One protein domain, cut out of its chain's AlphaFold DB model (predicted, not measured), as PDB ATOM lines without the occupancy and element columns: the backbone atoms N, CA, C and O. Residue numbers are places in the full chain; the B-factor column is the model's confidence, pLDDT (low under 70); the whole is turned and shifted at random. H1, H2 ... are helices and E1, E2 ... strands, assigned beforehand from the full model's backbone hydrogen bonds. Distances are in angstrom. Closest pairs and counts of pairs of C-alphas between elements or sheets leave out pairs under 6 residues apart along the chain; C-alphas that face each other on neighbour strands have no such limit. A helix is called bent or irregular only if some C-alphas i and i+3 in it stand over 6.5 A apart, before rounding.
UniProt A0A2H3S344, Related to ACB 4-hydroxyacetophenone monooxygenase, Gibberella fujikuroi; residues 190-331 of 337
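Overview. This is residues 190 to 331 of the 337 residues of the protein "Related to ACB 4-hydroxyacetophenone monooxygenase" of Gibberella fujikuroi (UniProt A0A2H3S344). Three helices, H1, H3 and H4, make a loose bundle in the middle of an elongated body, with a tiny pair of strands, E1 and E2, at one end and a helical arm, H5 followed by small H6, at the other. H2 lies to one side, near H3, and part of the long unnamed stretch 190 to 221 winds between H2 and H1. The printed part has 142 residues, with six named helices and two named strands in the order E1, H1, H2, E2, H3, H4, H5, H6; the sheet, E1 beside E2, is parallel, and the class is mostly helix. The whole is compact, with a radius of gyration of the C-alphas of 15.6 A and spans of 50 by 32 by 22 A.

Along the chain. Residues 190 to 221 hold no named element; C-alpha 190 is at (189.753, 130.875, 262.627). E1 is residues 222 to 224. H1, residues 228 to 244, begins with C-alpha 228 at (189.237, 158.931, 261.874) and is 24.4 A long. H2 is residues 252 to 265, 19.9 A. E2 is residues 276 to 278. H3 is residues 279 to 291, 18.2 A; H4 is residues 294 to 305, 18.3 A. H4 is irregular: C-alphas 298 and 301 are 7.4 A apart. H5 is residues 310 to 322, 18.8 A. H6, residues 326 to 330, ends with C-alpha 330 at (191.127, 131.256, 284.721).

Arrangement. H4 is the hub. Residues 234 to 241 of H1 touch H4, opposite ways at a shallow tilt of 34 degrees, only just short of steep; the closest C-alphas, of Arg 237 and Val 303, are 5.1 A apart. H3 and H4 touch only at the corner, at Val 290 and Arg 296, whose C-alphas are 5.3 A apart. H1 and H3 are close but not clearly touching, the same way at 17 degrees; their closest C-alphas, of Ile 234 and Phe 286, are 8.0 A apart. H4 and H5 form a helical hairpin, the closest C-alphas, of Lys 298 and Pro 312, 5.5 A apart. H5 and H6 are close but not clearly touching, the closest C-alphas, of Glu 320 and Tyr 328, 7.2 A apart. H2 and H3 are near each other; H1 and H2 are apart. E1 and E2 are parallel at 20 degrees, with N 224 and O 277 3.3 A apart, within hydrogen-bond range. E1, H1, H2 and E2 form a strand-helix-strand unit, two parallel strands joined through helices, with a left-handed crossover. In H1, H2, H3 and H6 every O i to N i+4 pair is within hydrogen-bond range; in H4 4 of 8 are, in H5 8 of 9.

Size, cuts and confidence. The C-alphas farthest apart, of Pro 270 and Asn 324, are 50.8 A apart. The printed part has no cut, and no link between named elements is long. Mean pLDDT of the printed part is 88.9; residues 226 to 228 and 324 to 331 are under 70.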
ATOM      1  N   ASP A 190     190.931 130.847 261.752       92.88
ATOM      2  CA  ASP A 190     189.753 130.875 262.627       92.88
ATOM      3  C   ASP A 190     189.167 132.286 262.818       92.88
ATOM      4  O   ASP A 190     188.008 132.417 263.203       92.88
ATOM      5  N   CYS A 191     189.885 133.354 262.438       93.12
ATOM      6  CA  CYS A 191     189.302 134.702 262.331       93.12
ATOM      7  C   CYS A 191     188.232 134.817 261.226       93.12
ATOM      8  O   CYS A 191     187.460 135.778 261.216       93.12
ATOM      9  N   PHE A 192     188.232 133.891 260.261       94.38
ATOM     10  CA  PHE A 192     187.414 133.942 259.045       94.38
ATOM     11  C   PHE A 192     186.328 132.861 259.007       94.38
ATOM     12  O   PHE A 192     185.716 132.650 257.962       94.38
ATOM     13  N   GLU A 193     186.103 132.154 260.115       93.38
ATOM     14  CA  GLU A 193     185.089 131.104 260.189       93.38
ATOM     15  C   GLU A 193     183.664 131.679 260.205       93.38
ATOM     16  O   GLU A 193     183.346 132.649 260.901       93.38
ATOM     17  N   GLU A 194     182.778 131.049 259.434       93.44
ATOM     18  CA  GLU A 194     181.348 131.362 259.435       93.44
ATOM     19  C   GLU A 194     180.706 131.016 260.792       93.44
ATOM     20  O   GLU A 194     181.067 130.003 261.397       93.44
ATOM     21  N   PRO A 195     179.729 131.805 261.286       93.38
ATOM     22  CA  PRO A 195     179.057 132.939 260.635       93.38
ATOM     23  C   PRO A 195     179.661 134.324 260.965       93.38
ATOM     24  O   PRO A 195     178.967 135.349 260.862       93.38
ATOM     25  N   TYR A 196     180.920 134.373 261.421       94.94
ATOM     26  CA  TYR A 196     181.569 135.586 261.937       94.94
ATOM     27  C   TYR A 196     182.814 136.053 261.148       94.94
ATOM     28  O   TYR A 196     183.745 136.574 261.772       94.94
ATOM     29  N   PRO A 197     182.879 135.940 259.802       94.38
ATOM     30  CA  PRO A 197     183.972 136.553 259.058       94.38
ATOM     31  C   PRO A 197     183.838 138.086 259.090       94.38
ATOM     32  O   PRO A 197     182.726 138.613 259.242       94.38
ATOM     33  N   PRO A 198     184.936 138.837 258.891       93.06
ATOM     34  CA  PRO A 198     184.863 140.288 258.756       93.06
ATOM     35  C   PRO A 198     183.913 140.661 257.596       93.06
ATOM     36  O   PRO A 198     183.933 139.989 256.564       93.06
ATOM     37  N   PRO A 199     183.075 141.706 257.737       92.94
ATOM     38  CA  PRO A 199     183.086 142.731 258.787       92.94
ATOM     39  C   PRO A 199     182.357 142.355 260.096       92.94
ATOM     40  O   PRO A 199     182.254 143.191 260.991       92.94
ATOM     41  N   ASN A 200     181.865 141.120 260.248       94.88
ATOM     42  CA  ASN A 200     181.072 140.654 261.396       94.88
ATOM     43  C   ASN A 200     181.931 140.295 262.619       94.88
ATOM     44  O   ASN A 200     181.847 139.192 263.157       94.88
ATOM     45  N   TRP A 201     182.766 141.226 263.058       95.50
ATOM     46  CA  TRP A 201     183.600 141.093 264.252       95.50
ATOM     47  C   TRP A 201     183.064 141.938 265.406       95.50
ATOM     48  O   TRP A 201     182.246 142.839 265.216       95.50
ATOM     49  N   TYR A 202     183.512 141.648 266.630       95.75
ATOM     50  CA  TYR A 202     183.087 142.403 267.803       95.75
ATOM     51  C   TYR A 202     183.581 143.846 267.701       95.75
ATOM     52  O   TYR A 202     184.761 144.090 267.441       95.75
ATOM     53  N   LEU A 203     182.661 144.802 267.859       94.62
ATOM     54  CA  LEU A 203     182.885 146.221 267.561       94.62
ATOM     55  C   LEU A 203     183.476 146.437 266.153       94.62
ATOM     56  O   LEU A 203     184.283 147.334 265.963       94.62
ATOM     57  N   GLN A 204     183.157 145.566 265.188       93.19
ATOM     58  CA  GLN A 204     183.719 145.513 263.831       93.19
ATOM     59  C   GLN A 204     185.238 145.244 263.750       93.19
ATOM     60  O   GLN A 204     185.716 144.844 262.692       93.19
ATOM     61  N   THR A 205     186.018 145.400 264.826       93.94
ATOM     62  CA  THR A 205     187.493 145.350 264.785       93.94
ATOM     63  C   THR A 205     188.123 144.149 265.486       93.94
ATOM     64  O   THR A 205     189.266 143.825 265.174       93.94
ATOM     65  N   PHE A 206     187.443 143.522 266.450       95.06
ATOM     66  CA  PHE A 206     188.011 142.454 267.284       95.06
ATOM     67  C   PHE A 206     187.497 141.074 266.840       95.06
ATOM     68  O   PHE A 206     186.300 140.803 266.994       95.06
ATOM     69  N   PRO A 207     188.362 140.187 266.313       95.00
ATOM     70  CA  PRO A 207     187.971 138.818 265.993       95.00
ATOM     71  C   PRO A 207     187.506 138.078 267.260       95.00
ATOM     72  O   PRO A 207     188.223 138.117 268.265       95.00
ATOM     73  N   PRO A 208     186.363 137.362 267.239       93.44
ATOM     74  CA  PRO A 208     185.837 136.672 268.418       93.44
ATOM     75  C   PRO A 208     186.814 135.720 269.114       93.44
ATOM     76  O   PRO A 208     186.808 135.627 270.339       93.44
ATOM     77  N   THR A 209     187.658 135.028 268.351       90.81
ATOM     78  CA  THR A 209     188.641 134.059 268.865       90.81
ATOM     79  C   THR A 209     189.931 134.709 269.378       90.81
ATOM     80  O   THR A 209     190.643 134.098 270.178       90.81
ATOM     81  N   HIS A 210     190.208 135.958 268.982       91.31
ATOM     82  CA  HIS A 210     191.457 136.673 269.266       91.31
ATOM     83  C   HIS A 210     191.202 138.083 269.826       91.31
ATOM     84  O   HIS A 210     191.462 139.084 269.153       91.31
ATOM     85  N   PRO A 211     190.750 138.198 271.090       87.06
ATOM     86  CA  PRO A 211     190.517 139.485 271.759       87.06
ATOM     87  C   PRO A 211     191.766 140.368 271.913       87.06
ATOM     88  O   PRO A 211     191.646 141.558 272.200       87.06
ATOM     89  N   SER A 212     192.956 139.793 271.744       88.62
ATOM     90  CA  SER A 212     194.247 140.486 271.753       88.62
ATOM     91  C   SER A 212     194.627 141.100 270.399       88.62
ATOM     92  O   SER A 212     195.670 141.745 270.297       88.62
ATOM     93  N   VAL A 213     193.785 140.954 269.368       91.12
ATOM     94  CA  VAL A 213     193.969 141.558 268.042       91.12
ATOM     95  C   VAL A 213     192.861 142.559 267.752       91.12
ATOM     96  O   VAL A 213     191.688 142.312 268.013       91.12
ATOM     97  N   SER A 214     193.235 143.693 267.160       93.06
ATOM     98  CA  SER A 214     192.294 144.702 266.678       93.06
ATOM     99  C   SER A 214     192.669 145.140 265.265       93.06
ATOM    100  O   SER A 214     193.757 145.670 265.041       93.06
ATOM    101  N   ALA A 215     191.768 144.926 264.308       92.88
ATOM    102  CA  ALA A 215     191.925 145.322 262.910       92.88
ATOM    103  C   ALA A 215     191.292 146.703 262.658       92.88
ATOM    104  O   ALA A 215     190.261 146.839 261.995       92.88
ATOM    105  N   ILE A 216     191.896 147.738 263.242       90.31
ATOM    106  CA  ILE A 216     191.363 149.107 263.230       90.31
ATOM    107  C   ILE A 216     191.363 149.668 261.800       90.31
ATOM    108  O   ILE A 216     192.405 149.729 261.154       90.31
ATOM    109  N   ASN A 217     190.194 150.103 261.315       86.62
ATOM    110  CA  ASN A 217     189.977 150.609 259.950       86.62
ATOM    111  C   ASN A 217     190.325 149.631 258.816       86.62
ATOM    112  O   ASN A 217     190.490 150.049 257.671       86.62
ATOM    113  N   CYS A 218     190.387 148.326 259.095       87.75
ATOM    114  CA  CYS A 218     190.633 147.317 258.059       87.75
ATOM    115  C   CYS A 218     189.363 146.579 257.616       87.75
ATOM    116  O   CYS A 218     189.275 146.125 256.479       87.75
ATOM    117  N   THR A 219     188.385 146.452 258.510       87.75
ATOM    118  CA  THR A 219     187.119 145.730 258.292       87.75
ATOM    119  C   THR A 219     185.960 146.650 257.917       87.75
ATOM    120  O   THR A 219     184.900 146.178 257.522       87.75
ATOM    121  N   TYR A 220     186.170 147.962 258.013       85.50
ATOM    122  CA  TYR A 220     185.217 148.997 257.637       85.50
ATOM    123  C   TYR A 220     184.715 148.832 256.193       85.50
ATOM    124  O   TYR A 220     185.494 148.564 255.270       85.50
ATOM    125  N   VAL A 221     183.417 149.050 255.972       88.00
ATOM    126  CA  VAL A 221     182.805 148.991 254.637       88.00
ATOM    127  C   VAL A 221     182.291 150.367 254.216       88.00
ATOM    128  O   VAL A 221     182.893 150.950 253.313       88.00
ATOM    129  N   ASN A 222     181.258 150.890 254.882       90.81
ATOM    130  CA  ASN A 222     180.712 152.233 254.686       90.81
ATOM    131  C   ASN A 222     180.283 152.887 256.010       90.81
ATOM    132  O   ASN A 222     180.022 152.198 256.994       90.81
ATOM    133  N   ALA A 223     180.175 154.216 256.020       89.19
ATOM    134  CA  ALA A 223     179.640 154.992 257.131       89.19
ATOM    135  C   ALA A 223     179.398 156.454 256.756       89.19
ATOM    136  O   ALA A 223     179.842 156.948 255.719       89.19
ATOM    137  N   ILE A 224     178.758 157.158 257.684       88.88
ATOM    138  CA  ILE A 224     178.657 158.614 257.717       88.88
ATOM    139  C   ILE A 224     179.099 159.119 259.100       88.88
ATOM    140  O   ILE A 224     178.660 158.609 260.138       88.88
ATOM    141  N   GLY A 225     180.033 160.071 259.126       75.81
ATOM    142  CA  GLY A 225     180.685 160.480 260.370       75.81
ATOM    143  C   GLY A 225     181.923 161.342 260.171       75.81
ATOM    144  O   GLY A 225     182.599 161.256 259.147       75.81
ATOM    145  N   THR A 226     182.250 162.146 261.181       56.53
ATOM    146  CA  THR A 226     183.458 162.967 261.192       56.53
ATOM    147  C   THR A 226     184.585 162.265 261.964       56.53
ATOM    148  O   THR A 226     184.404 161.734 263.056       56.53
ATOM    149  N   VAL A 227     185.787 162.314 261.382       58.97
ATOM    150  CA  VAL A 227     187.093 162.121 262.038       58.97
ATOM    151  C   VAL A 227     187.515 160.676 262.382       58.97
ATOM    152  O   VAL A 227     187.028 160.037 263.318       58.97
ATOM    153  N   GLY A 228     188.542 160.206 261.661       66.94
ATOM    154  CA  GLY A 228     189.237 158.931 261.874       66.94
ATOM    155  C   GLY A 228     189.994 158.827 263.202       66.94
ATOM    156  O   GLY A 228     189.922 157.815 263.890       66.94
ATOM    157  N   ASN A 229     190.707 159.881 263.615       72.69
ATOM    158  CA  ASN A 229     191.626 159.783 264.756       72.69
ATOM    159  C   ASN A 229     190.937 159.528 266.104       72.69
ATOM    160  O   ASN A 229     191.554 158.926 266.982       72.69
ATOM    161  N   TRP A 230     189.683 159.951 266.286       84.31
ATOM    162  CA  TRP A 230     189.000 159.780 267.570       84.31
ATOM    163  C   TRP A 230     188.652 158.312 267.845       84.31
ATOM    164  O   TRP A 230     189.113 157.755 268.845       84.31
ATOM    165  N   HIS A 231     187.920 157.655 266.938       88.56
ATOM    166  CA  HIS A 231     187.566 156.246 267.115       88.56
ATOM    167  C   HIS A 231     188.782 155.322 267.026       88.56
ATOM    168  O   HIS A 231     188.849 154.380 267.808       88.56
ATOM    169  N   ILE A 232     189.771 155.606 266.159       90.25
ATOM    170  CA  ILE A 232     191.036 154.848 266.122       90.25
ATOM    171  C   ILE A 232     191.660 154.851 267.518       90.25
ATOM    172  O   ILE A 232     191.974 153.795 268.063       90.25
ATOM    173  N   GLY A 233     191.761 156.033 268.138       92.50
ATOM    174  CA  GLY A 233     192.285 156.162 269.489       92.50
ATOM    175  C   GLY A 233     191.467 155.378 270.515       92.50
ATOM    176  O   GLY A 233     192.054 154.754 271.398       92.50
ATOM    177  N   ILE A 234     190.130 155.407 270.447       94.69
ATOM    178  CA  ILE A 234     189.267 154.631 271.361       94.69
ATOM    179  C   ILE A 234     189.504 153.131 271.185       94.69
ATOM    180  O   ILE A 234     189.761 152.449 272.174       94.69
ATOM    181  N   TYR A 235     189.498 152.621 269.951       94.81
ATOM    182  CA  TYR A 235     189.764 151.211 269.664       94.81
ATOM    183  C   TYR A 235     191.115 150.755 270.216       94.81
ATOM    184  O   TYR A 235     191.185 149.726 270.886       94.81
ATOM    185  N   THR A 236     192.177 151.543 270.016       94.69
ATOM    186  CA  THR A 236     193.496 151.243 270.589       94.69
ATOM    187  C   THR A 236     193.448 151.176 272.115       94.69
ATOM    188  O   THR A 236     194.048 150.290 272.715       94.69
ATOM    189  N   ARG A 237     192.711 152.074 272.772       95.44
ATOM    190  CA  ARG A 237     192.592 152.085 274.238       95.44
ATOM    191  C   ARG A 237     191.731 150.938 274.771       95.44
ATOM    192  O   ARG A 237     192.050 150.408 275.832       95.44
ATOM    193  N   ILE A 238     190.705 150.512 274.030       95.94
ATOM    194  CA  ILE A 238     189.946 149.285 274.316       95.94
ATOM    195  C   ILE A 238     190.860 148.061 274.200       95.94
ATOM    196  O   ILE A 238     190.862 147.224 275.098       95.94
ATOM    197  N   LEU A 239     191.685 147.983 273.150       95.31
ATOM    198  CA  LEU A 239     192.672 146.913 273.007       95.31
ATOM    199  C   LEU A 239     193.642 146.895 274.199       95.31
ATOM    200  O   LEU A 239     193.843 145.849 274.806       95.31
ATOM    201  N   LEU A 240     194.199 148.048 274.583       94.31
ATOM    202  CA  LEU A 240     195.082 148.146 275.750       94.31
ATOM    203  C   LEU A 240     194.387 147.695 277.038       94.31
ATOM    204  O   LEU A 240     194.993 146.980 277.826       94.31
ATOM    205  N   MET A 241     193.122 148.065 277.242       94.50
ATOM    206  CA  MET A 241     192.324 147.572 278.365       94.50
ATOM    207  C   MET A 241     192.230 146.034 278.346       94.50
ATOM    208  O   MET A 241     192.554 145.406 279.351       94.50
ATOM    209  N   PHE A 242     191.893 145.414 277.207       92.88
ATOM    210  CA  PHE A 242     191.797 143.948 277.077       92.88
ATOM    211  C   PHE A 242     193.127 143.205 277.265       92.88
ATOM    212  O   PHE A 242     193.133 142.056 277.721       92.88
ATOM    213  N   LEU A 243     194.244 143.835 276.892       90.00
ATOM    214  CA  LEU A 243     195.587 143.281 277.067       90.00
ATOM    215  C   LEU A 243     196.078 143.404 278.513       90.00
ATOM    216  O   LEU A 243     196.737 142.498 279.010       90.00
ATOM    217  N   MET A 244     195.758 144.512 279.184       89.06
ATOM    218  CA  MET A 244     196.259 144.815 280.528       89.06
ATOM    219  C   MET A 244     195.398 144.238 281.653       89.06
ATOM    220  O   MET A 244     195.895 144.073 282.762       89.06
ATOM    221  N   ASP A 245     194.116 143.978 281.400       89.56
ATOM    222  CA  ASP A 245     193.164 143.505 282.404       89.56
ATOM    223  C   ASP A 245     192.332 142.336 281.859       89.56
ATOM    224  O   ASP A 245     191.318 142.561 281.190       89.56
ATOM    225  N   PRO A 246     192.727 141.082 282.134       86.06
ATOM    226  CA  PRO A 246     191.964 139.902 281.732       86.06
ATOM    227  C   PRO A 246     190.484 139.908 282.146       86.06
ATOM    228  O   PRO A 246     189.652 139.483 281.348       86.06
ATOM    229  N   PHE A 247     190.097 140.489 283.292       87.31
ATOM    230  CA  PHE A 247     188.676 140.587 283.673       87.31
ATOM    231  C   PHE A 247     187.871 141.554 282.797       87.31
ATOM    232  O   PHE A 247     186.642 141.474 282.711       87.31
ATOM    233  N   SER A 248     188.550 142.476 282.117       90.44
ATOM    234  CA  SER A 248     187.922 143.374 281.152       90.44
ATOM    235  C   SER A 248     187.653 142.690 279.805       90.44
ATOM    236  O   SER A 248     186.833 143.172 279.017       90.44
ATOM    237  N   ARG A 249     188.307 141.563 279.515       90.06
ATOM    238  CA  ARG A 249     188.260 140.905 278.212       90.06
ATOM    239  C   ARG A 249     186.919 140.191 277.993       90.06
ATOM    240  O   ARG A 249     186.470 139.447 278.859       90.06
ATOM    241  N   PRO A 250     186.227 140.410 276.863       90.81
ATOM    242  CA  PRO A 250     185.048 139.618 276.535       90.81
ATOM    243  C   PRO A 250     185.468 138.234 276.029       90.81
ATOM    244  O   PRO A 250     186.416 138.118 275.252       90.81
ATOM    245  N   SER A 251     184.742 137.196 276.443       89.50
ATOM    246  CA  SER A 251     184.919 135.850 275.895       89.50
ATOM    247  C   SER A 251     184.358 135.758 274.467       89.50
ATOM    248  O   SER A 251     183.467 136.546 274.109       89.50
ATOM    249  N   PRO A 252     184.807 134.777 273.656       90.88
ATOM    250  CA  PRO A 252     184.276 134.559 272.310       90.88
ATOM    251  C   PRO A 252     182.747 134.434 272.289       90.88
ATOM    252  O   PRO A 252     182.089 135.012 271.430       90.88
ATOM    253  N   PHE A 253     182.169 133.762 273.291       91.56
ATOM    254  CA  PHE A 253     180.720 133.627 273.444       91.56
ATOM    255  C   PHE A 253     180.011 134.989 273.512       91.56
ATOM    256  O   PHE A 253     179.048 135.225 272.783       91.56
ATOM    257  N   TRP A 254     180.488 135.914 274.351       93.44
ATOM    258  CA  TRP A 254     179.863 137.234 274.492       93.44
ATOM    259  C   TRP A 254     180.082 138.127 273.274       93.44
ATOM    260  O   TRP A 254     179.179 138.875 272.897       93.44
ATOM    261  N   MET A 255     181.251 138.026 272.636       95.25
ATOM    262  CA  MET A 255     181.520 138.713 271.374       95.25
ATOM    263  C   MET A 255     180.535 138.278 270.280       95.25
ATOM    264  O   MET A 255     179.913 139.129 269.646       95.25
ATOM    265  N   GLN A 256     180.334 136.969 270.114       95.56
ATOM    266  CA  GLN A 256     179.382 136.395 269.157       95.56
ATOM    267  C   GLN A 256     177.943 136.830 269.449       95.56
ATOM    268  O   GLN A 256     177.245 137.291 268.552       95.56
ATOM    269  N   ARG A 257     177.513 136.805 270.718       96.12
ATOM    270  CA  ARG A 257     176.165 137.263 271.102       96.12
ATOM    271  C   ARG A 257     175.927 138.735 270.803       96.12
ATOM    272  O   ARG A 257     174.827 139.102 270.404       96.12
ATOM    273  N   TRP A 258     176.943 139.576 270.976       96.94
ATOM    274  CA  TRP A 258     176.853 140.979 270.588       96.94
ATOM    275  C   TRP A 258     176.732 141.146 269.067       96.94
ATOM    276  O   TRP A 258     175.943 141.974 268.604       96.94
ATOM    277  N   ILE A 259     177.461 140.336 268.290       97.00
ATOM    278  CA  ILE A 259     177.351 140.318 266.826       97.00
ATOM    279  C   ILE A 259     175.932 139.910 266.412       97.00
ATOM    280  O   ILE A 259     175.299 140.622 265.637       97.00
ATOM    281  N   ASP A 260     175.400 138.825 266.975       97.50
ATOM    282  CA  ASP A 260     174.047 138.337 266.689       97.50
ATOM    283  C   ASP A 260     172.971 139.348 267.089       97.50
ATOM    284  O   ASP A 260     172.022 139.581 266.339       97.50
ATOM    285  N   MET A 261     173.130 140.000 268.244       96.31
ATOM    286  CA  MET A 261     172.241 141.074 268.686       96.31
ATOM    287  C   MET A 261     172.250 142.228 267.678       96.31
ATOM    288  O   MET A 261     171.188 142.699 267.286       96.31
ATOM    289  N   THR A 262     173.425 142.655 267.214       95.00
ATOM    290  CA  THR A 262     173.551 143.751 266.242       95.00
ATOM    291  C   THR A 262     172.950 143.370 264.888       95.00
ATOM    292  O   THR A 262     172.181 144.144 264.322       95.00
ATOM    293  N   LYS A 263     173.203 142.141 264.410       95.19
ATOM    294  CA  LYS A 263     172.535 141.579 263.224       95.19
ATOM    295  C   LYS A 263     171.016 141.605 263.378       95.19
ATOM    296  O   LYS A 263     170.327 142.018 262.455       95.19
ATOM    297  N   THR A 264     170.509 141.234 264.555       95.44
ATOM    298  CA  THR A 264     169.073 141.253 264.874       95.44
ATOM    299  C   THR A 264     168.496 142.670 264.843       95.44
ATOM    300  O   THR A 264     167.460 142.903 264.224       95.44
ATOM    301  N   LEU A 265     169.176 143.633 265.471       92.56
ATOM    302  CA  LEU A 265     168.742 145.033 265.511       92.56
ATOM    303  C   LEU A 265     168.682 145.669 264.115       92.56
ATOM    304  O   LEU A 265     167.852 146.544 263.883       92.56
ATOM    305  N   LYS A 266     169.519 145.194 263.186       93.25
ATOM    306  CA  LYS A 266     169.628 145.705 261.814       93.25
ATOM    307  C   LYS A 266     169.039 144.774 260.760       93.25
ATOM    308  O   LYS A 266     169.361 144.903 259.585       93.25
ATOM    309  N   LEU A 267     168.138 143.863 261.141       93.19
ATOM    310  CA  LEU A 267     167.457 142.969 260.190       93.19
ATOM    311  C   LEU A 267     166.671 143.722 259.110       93.19
ATOM    312  O   LEU A 267     166.451 143.192 258.028       93.19
ATOM    313  N   THR A 268     166.223 144.939 259.417       92.00
ATOM    314  CA  THR A 268     165.467 145.797 258.497       92.00
ATOM    315  C   THR A 268     166.352 146.738 257.680       92.00
ATOM    316  O   THR A 268     165.827 147.481 256.853       92.00
ATOM    317  N   SER A 269     167.670 146.717 257.897       91.75
ATOM    318  CA  SER A 269     168.626 147.482 257.103       91.75
ATOM    319  C   SER A 269     168.647 146.969 255.659       91.75
ATOM    320  O   SER A 269     168.670 145.754 255.448       91.75
ATOM    321  N   PRO A 270     168.706 147.852 254.648       91.31
ATOM    322  CA  PRO A 270     168.909 147.427 253.266       91.31
ATOM    323  C   PRO A 270     170.350 146.958 252.986       91.31
ATOM    324  O   PRO A 270     170.605 146.364 251.941       91.31
ATOM    325  N   THR A 271     171.292 147.210 253.901       91.38
ATOM    326  CA  THR A 271     172.680 146.716 253.855       91.38
ATOM    327  C   THR A 271     172.935 145.707 254.975       91.38
ATOM    328  O   THR A 271     172.190 145.675 255.957       91.38
ATOM    329  N   GLY A 272     174.028 144.939 254.906       91.12
ATOM    330  CA  GLY A 272     174.446 144.100 256.029       91.12
ATOM    331  C   GLY A 272     174.660 144.918 257.309       91.12
ATOM    332  O   GLY A 272     175.002 146.103 257.267       91.12
ATOM    333  N   ALA A 273     174.466 144.281 258.468       91.12
ATOM    334  CA  ALA A 273     174.469 144.956 259.769       91.12
ATOM    335  C   ALA A 273     175.768 145.734 260.065       91.12
ATOM    336  O   ALA A 273     175.733 146.786 260.700       91.12
ATOM    337  N   PHE A 274     176.902 145.243 259.562       92.31
ATOM    338  CA  PHE A 274     178.218 145.870 259.712       92.31
ATOM    339  C   PHE A 274     178.742 146.497 258.415       92.31
ATOM    340  O   PHE A 274     179.883 146.956 258.384       92.31
ATOM    341  N   ASP A 275     177.934 146.528 257.354       91.25
ATOM    342  CA  ASP A 275     178.335 147.107 256.067       91.25
ATOM    343  C   ASP A 275     178.202 148.631 256.063       91.25
ATOM    344  O   ASP A 275     178.895 149.320 255.315       91.25
ATOM    345  N   PHE A 276     177.323 149.160 256.910       92.38
ATOM    346  CA  PHE A 276     177.138 150.584 257.120       92.38
ATOM    347  C   PHE A 276     176.919 150.863 258.603       92.38
ATOM    348  O   PHE A 276     176.192 150.124 259.270       92.38
ATOM    349  N   PHE A 277     177.509 151.939 259.116       90.69
ATOM    350  CA  PHE A 277     177.178 152.461 260.439       90.69
ATOM    351  C   PHE A 277     177.211 153.985 260.464       90.69
ATOM    352  O   PHE A 277     177.816 154.647 259.621       90.69
ATOM    353  N   THR A 278     176.575 154.561 261.477       91.19
ATOM    354  CA  THR A 278     176.710 155.993 261.778       91.19
ATOM    355  C   THR A 278     177.652 156.191 262.952       91.19
ATOM    356  O   THR A 278     177.851 155.295 263.774       91.19
ATOM    357  N   TYR A 279     178.219 157.386 263.085       88.19
ATOM    358  CA  TYR A 279     179.079 157.668 264.231       88.19
ATOM    359  C   TYR A 279     178.345 157.556 265.575       88.19
ATOM    360  O   TYR A 279     178.943 157.145 266.567       88.19
ATOM    361  N   LEU A 280     177.043 157.862 265.617       89.94
ATOM    362  CA  LEU A 280     176.228 157.638 266.808       89.94
ATOM    363  C   LEU A 280     176.166 156.153 267.185       89.94
ATOM    364  O   LEU A 280     176.352 155.804 268.348       89.94
ATOM    365  N   GLU A 281     175.944 155.274 266.210       91.31
ATOM    366  CA  GLU A 281     175.963 153.825 266.422       91.31
ATOM    367  C   GLU A 281     177.332 153.348 266.932       91.31
ATOM    368  O   GLU A 281     177.407 152.595 267.903       91.31
ATOM    369  N   LEU A 282     178.419 153.865 266.361       91.19
ATOM    370  CA  LEU A 282     179.774 153.571 266.822       91.19
ATOM    371  C   LEU A 282     180.007 154.012 268.283       91.19
ATOM    372  O   LEU A 282     180.598 153.276 269.075       91.19
ATOM    373  N   ILE A 283     179.503 155.188 268.675       91.12
ATOM    374  CA  ILE A 283     179.536 155.654 270.070       91.12
ATOM    375  C   ILE A 283     178.755 154.696 270.975       91.12
ATOM    376  O   ILE A 283     179.240 154.351 272.057       91.12
ATOM    377  N   TRP A 284     177.584 154.225 270.536       92.44
ATOM    378  CA  TRP A 284     176.810 153.228 271.275       92.44
ATOM    379  C   TRP A 284     177.566 151.917 271.448       92.44
ATOM    380  O   TRP A 284     177.519 151.340 272.533       92.44
ATOM    381  N   TRP A 285     178.306 151.466 270.438       94.06
ATOM    382  CA  TRP A 285     179.141 150.270 270.537       94.06
ATOM    383  C   TRP A 285     180.229 150.425 271.608       94.06
ATOM    384  O   TRP A 285     180.401 149.537 272.446       94.06
ATOM    385  N   PHE A 286     180.919 151.570 271.646       95.12
ATOM    386  CA  PHE A 286     181.921 151.859 272.677       95.12
ATOM    387  C   PHE A 286     181.315 151.957 274.073       95.12
ATOM    388  O   PHE A 286     181.838 151.371 275.024       95.12
ATOM    389  N   PHE A 287     180.198 152.671 274.197       95.38
ATOM    390  CA  PHE A 287     179.486 152.811 275.460       95.38
ATOM    391  C   PHE A 287     179.004 151.456 275.974       95.38
ATOM    392  O   PHE A 287     179.283 151.102 277.119       95.38
ATOM    393  N   PHE A 288     178.373 150.654 275.114       95.38
ATOM    394  CA  PHE A 288     177.951 149.294 275.431       95.38
ATOM    395  C   PHE A 288     179.134 148.440 275.894       95.38
ATOM    396  O   PHE A 288     179.042 147.782 276.930       95.38
ATOM    397  N   CYS A 289     180.257 148.481 275.165       95.94
ATOM    398  CA  CYS A 289     181.462 147.742 275.525       95.94
ATOM    399  C   CYS A 289     181.905 148.064 276.955       95.94
ATOM    400  O   CYS A 289     182.122 147.145 277.737       95.94
ATOM    401  N   VAL A 290     181.994 149.342 277.328       96.00
ATOM    402  CA  VAL A 290     182.450 149.738 278.666       96.00
ATOM    403  C   VAL A 290     181.398 149.442 279.739       96.00
ATOM    404  O   VAL A 290     181.742 148.928 280.796       96.00
ATOM    405  N   VAL A 291     180.121 149.731 279.491       95.31
ATOM    406  CA  VAL A 291     179.078 149.664 280.527       95.31
ATOM    407  C   VAL A 291     178.698 148.234 280.895       95.31
ATOM    408  O   VAL A 291     178.479 147.961 282.072       95.31
ATOM    409  N   ILE A 292     178.661 147.311 279.931       93.69
ATOM    410  CA  ILE A 292     178.133 145.956 280.159       93.69
ATOM    411  C   ILE A 292     178.990 145.111 281.116       93.69
ATOM    412  O   ILE A 292     178.487 144.164 281.714       93.69
ATOM    413  N   ASN A 293     180.277 145.439 281.275       92.38
ATOM    414  CA  ASN A 293     181.185 144.738 282.181       92.38
ATOM    415  C   ASN A 293     181.717 145.716 283.250       92.38
ATOM    416  O   ASN A 293     182.524 146.586 282.914       92.38
ATOM    417  N   PRO A 294     181.342 145.549 284.533       92.88
ATOM    418  CA  PRO A 294     181.787 146.417 285.623       92.88
ATOM    419  C   PRO A 294     183.307 146.546 285.773       92.88
ATOM    420  O   PRO A 294     183.798 147.615 286.137       92.88
ATOM    421  N   PHE A 295     184.082 145.513 285.420       91.06
ATOM    422  CA  PHE A 295     185.549 145.578 285.458       91.06
ATOM    423  C   PHE A 295     186.123 146.603 284.469       91.06
ATOM    424  O   PHE A 295     187.240 147.082 284.653       91.06
ATOM    425  N   ARG A 296     185.354 147.015 283.453       94.94
ATOM    426  CA  ARG A 296     185.743 148.055 282.486       94.94
ATOM    427  C   ARG A 296     185.483 149.471 282.989       94.94
ATOM    428  O   ARG A 296     186.038 150.415 282.437       94.94
ATOM    429  N   TRP A 297     184.683 149.669 284.037       94.88
ATOM    430  CA  TRP A 297     184.283 151.017 284.464       94.88
ATOM    431  C   TRP A 297     185.464 151.847 284.967       94.88
ATOM    432  O   TRP A 297     185.563 153.032 284.652       94.88
ATOM    433  N   LYS A 298     186.423 151.211 285.654       94.06
ATOM    434  CA  LYS A 298     187.684 151.860 286.058       94.06
ATOM    435  C   LYS A 298     188.491 152.364 284.857       94.06
ATOM    436  O   LYS A 298     189.201 153.355 284.973       94.06
ATOM    437  N   TRP A 299     188.335 151.729 283.695       95.81
ATOM    438  CA  TRP A 299     188.991 152.093 282.443       95.81
ATOM    439  C   TRP A 299     188.227 153.147 281.630       95.81
ATOM    440  O   TRP A 299     188.797 153.684 280.685       95.81
ATOM    441  N   ALA A 300     186.982 153.492 281.981       95.38
ATOM    442  CA  ALA A 300     186.109 154.339 281.162       95.38
ATOM    443  C   ALA A 300     186.739 155.695 280.800       95.38
ATOM    444  O   ALA A 300     186.765 156.081 279.630       95.38
ATOM    445  N   ILE A 301     187.310 156.400 281.786       94.94
ATOM    446  CA  ILE A 301     187.949 157.708 281.561       94.94
ATOM    447  C   ILE A 301     189.127 157.574 280.586       94.94
ATOM    448  O   ILE A 301     189.265 158.372 279.657       94.94
ATOM    449  N   PHE A 302     189.941 156.532 280.753       95.06
ATOM    450  CA  PHE A 302     191.042 156.249 279.842       95.06
ATOM    451  C   PHE A 302     190.522 155.926 278.438       95.06
ATOM    452  O   PHE A 302     190.921 156.584 277.480       95.06
ATOM    453  N   VAL A 303     189.579 154.993 278.308       95.31
ATOM    454  CA  VAL A 303     189.027 154.541 277.022       95.31
ATOM    455  C   VAL A 303     188.410 155.679 276.211       95.31
ATOM    456  O   VAL A 303     188.663 155.741 275.013       95.31
ATOM    457  N   PHE A 304     187.669 156.605 276.829       94.19
ATOM    458  CA  PHE A 304     187.015 157.700 276.099       94.19
ATOM    459  C   PHE A 304     187.906 158.931 275.919       94.19
ATOM    460  O   PHE A 304     187.995 159.460 274.810       94.19
ATOM    461  N   PHE A 305     188.690 159.325 276.926       93.00
ATOM    462  CA  PHE A 305     189.437 160.596 276.905       93.00
ATOM    463  C   PHE A 305     190.960 160.457 276.795       93.00
ATOM    464  O   PHE A 305     191.642 161.422 276.470       93.00
ATOM    465  N   GLY A 306     191.510 159.268 277.044       91.69
ATOM    466  CA  GLY A 306     192.939 158.981 276.875       91.69
ATOM    467  C   GLY A 306     193.781 159.462 278.051       91.69
ATOM    468  O   GLY A 306     195.006 159.476 277.976       91.69
ATOM    469  N   VAL A 307     193.126 159.837 279.149       90.44
ATOM    470  CA  VAL A 307     193.753 160.355 280.365       90.44
ATOM    471  C   VAL A 307     193.605 159.363 281.514       90.44
ATOM    472  O   VAL A 307     192.727 158.503 281.509       90.44
ATOM    473  N   GLY A 308     194.474 159.476 282.519       86.12
ATOM    474  CA  GLY A 308     194.328 158.717 283.761       86.12
ATOM    475  C   GLY A 308     194.723 157.240 283.685       86.12
ATOM    476  O   GLY A 308     194.311 156.484 284.553       86.12
ATOM    477  N   PHE A 309     195.552 156.824 282.717       88.12
ATOM    478  CA  PHE A 309     196.010 155.429 282.552       88.12
ATOM    479  C   PHE A 309     196.624 154.800 283.820       88.12
ATOM    480  O   PHE A 309     196.517 153.593 284.036       88.12
ATOM    481  N   GLY A 310     197.247 155.606 284.686       86.75
ATOM    482  CA  GLY A 310     197.852 155.119 285.929       86.75
ATOM    483  C   GLY A 310     196.841 154.563 286.938       86.75
ATOM    484  O   GLY A 310     197.151 153.595 287.625       86.75
ATOM    485  N   LEU A 311     195.631 155.125 287.006       87.00
ATOM    486  CA  LEU A 311     194.624 154.731 287.994       87.00
ATOM    487  C   LEU A 311     194.076 153.309 287.748       87.00
ATOM    488  O   LEU A 311     194.170 152.499 288.669       87.00
ATOM    489  N   PRO A 312     193.593 152.942 286.539       88.12
ATOM    490  CA  PRO A 312     193.193 151.568 286.246       88.12
ATOM    491  C   PRO A 312     194.317 150.565 286.507       88.12
ATOM    492  O   PRO A 312     194.078 149.519 287.099       88.12
ATOM    493  N   LYS A 313     195.558 150.904 286.130       86.69
ATOM    494  CA  LYS A 313     196.721 150.028 286.323       86.69
ATOM    495  C   LYS A 313     196.994 149.741 287.801       86.69
ATOM    496  O   LYS A 313     197.300 148.605 288.156       86.69
ATOM    497  N   LEU A 314     196.874 150.751 288.663       87.06
ATOM    498  CA  LEU A 314     197.012 150.572 290.109       87.06
ATOM    499  C   LEU A 314     195.917 149.653 290.659       87.06
ATOM    500  O   LEU A 314     196.235 148.735 291.411       87.06
ATOM    501  N   VAL A 315     194.664 149.855 290.245       88.25
ATOM    502  CA  VAL A 315     193.536 149.013 290.674       88.25
ATOM    503  C   VAL A 315     193.742 147.558 290.246       88.25
ATOM    504  O   VAL A 315     193.660 146.672 291.090       88.25
ATOM    505  N   VAL A 316     194.123 147.311 288.988       87.25
ATOM    506  CA  VAL A 316     194.421 145.954 288.490       87.25
ATOM    507  C   VAL A 316     195.549 145.301 289.287       87.25
ATOM    508  O   VAL A 316     195.422 144.160 289.717       87.25
ATOM    509  N   SER A 317     196.624 146.039 289.583       84.38
ATOM    510  CA  SER A 317     197.729 145.499 290.390       84.38
ATOM    511  C   SER A 317     197.319 145.138 291.825       84.38
ATOM    512  O   SER A 317     197.933 144.273 292.449       84.38
ATOM    513  N   GLN A 318     196.296 145.800 292.375       85.38
ATOM    514  CA  GLN A 318     195.732 145.448 293.675       85.38
ATOM    515  C   GLN A 318     194.832 144.213 293.566       85.38
ATOM    516  O   GLN A 318     194.986 143.292 294.363       85.38
ATOM    517  N   GLU A 319     193.946 144.153 292.570       85.00
ATOM    518  CA  GLU A 319     193.067 143.003 292.301       85.00
ATOM    519  C   GLU A 319     193.860 141.704 292.074       85.00
ATOM    520  O   GLU A 319     193.512 140.653 292.618       85.00
ATOM    521  N   GLU A 320     194.964 141.771 291.329       81.75
ATOM    522  CA  GLU A 320     195.861 140.636 291.086       81.75
ATOM    523  C   GLU A 320     196.465 140.093 292.391       81.75
ATOM    524  O   GLU A 320     196.484 138.881 292.623       81.75
ATOM    525  N   ARG A 321     196.872 140.992 293.301       80.44
ATOM    526  CA  ARG A 321     197.358 140.621 294.642       80.44
ATOM    527  C   ARG A 321     196.268 139.968 295.490       80.44
ATOM    528  O   ARG A 321     196.563 139.025 296.213       80.44
ATOM    529  N   PHE A 322     195.026 140.446 295.410       79.56
ATOM    530  CA  PHE A 322     193.906 139.881 296.172       79.56
ATOM    531  C   PHE A 322     193.448 138.514 295.652       79.56
ATOM    532  O   PHE A 322     192.988 137.683 296.431       79.56
ATOM    533  N   THR A 323     193.578 138.263 294.350       74.62
ATOM    534  CA  THR A 323     193.144 137.013 293.701       74.62
ATOM    535  C   THR A 323     194.233 135.936 293.644       74.62
ATOM    536  O   THR A 323     194.000 134.871 293.066       74.62
ATOM    537  N   ASN A 324     195.412 136.184 294.238       66.75
ATOM    538  CA  ASN A 324     196.610 135.338 294.125       66.75
ATOM    539  C   ASN A 324     196.947 134.970 292.660       66.75
ATOM    540  O   ASN A 324     197.421 133.867 292.400       66.75
ATOM    541  N   GLY A 325     196.621 135.834 291.688       62.38
ATOM    542  CA  GLY A 325     196.762 135.572 290.244       62.38
ATOM    543  C   GLY A 325     195.836 134.488 289.651       62.38
ATOM    544  O   GLY A 325     195.579 134.487 288.449       62.38
ATOM    545  N   ASN A 326     195.258 133.598 290.464       60.72
ATOM    546  CA  ASN A 326     194.462 132.456 289.990       60.72
ATOM    547  C   ASN A 326     193.174 132.866 289.252       60.72
ATOM    548  O   ASN A 326     192.775 132.197 288.300       60.72
ATOM    549  N   GLY A 327     192.534 133.973 289.649       60.81
ATOM    550  CA  GLY A 327     191.345 134.494 288.957       60.81
ATOM    551  C   GLY A 327     191.644 135.033 287.550       60.81
ATOM    552  O   GLY A 327     190.812 134.912 286.650       60.81
ATOM    553  N   TYR A 328     192.851 135.566 287.349       60.34
ATOM    554  CA  TYR A 328     193.319 136.095 286.066       60.34
ATOM    555  C   TYR A 328     193.734 134.974 285.102       60.34
ATOM    556  O   TYR A 328     193.406 135.034 283.921       60.34
ATOM    557  N   HIS A 329     194.364 133.904 285.600       57.47
ATOM    558  CA  HIS A 329     194.694 132.723 284.788       57.47
ATOM    559  C   HIS A 329     193.459 131.946 284.307       57.47
ATOM    560  O   HIS A 329     193.490 131.358 283.230       57.47
ATOM    561  N   ALA A 330     192.368 131.947 285.079       54.84
ATOM    562  CA  ALA A 330     191.127 131.256 284.721       54.84
ATOM    563  C   ALA A 330     190.265 132.012 283.690       54.84
ATOM    564  O   ALA A 330     189.391 131.408 283.077       54.84
ATOM    565  N   THR A 331     190.484 133.318 283.510       56.50
ATOM    566  CA  THR A 331     189.700 134.178 282.598       56.50
ATOM    567  C   THR A 331     190.397 134.448 281.263       56.50
ATOM    568  O   THR A 331     189.834 135.099 280.380       56.50
TER     569      THR A 331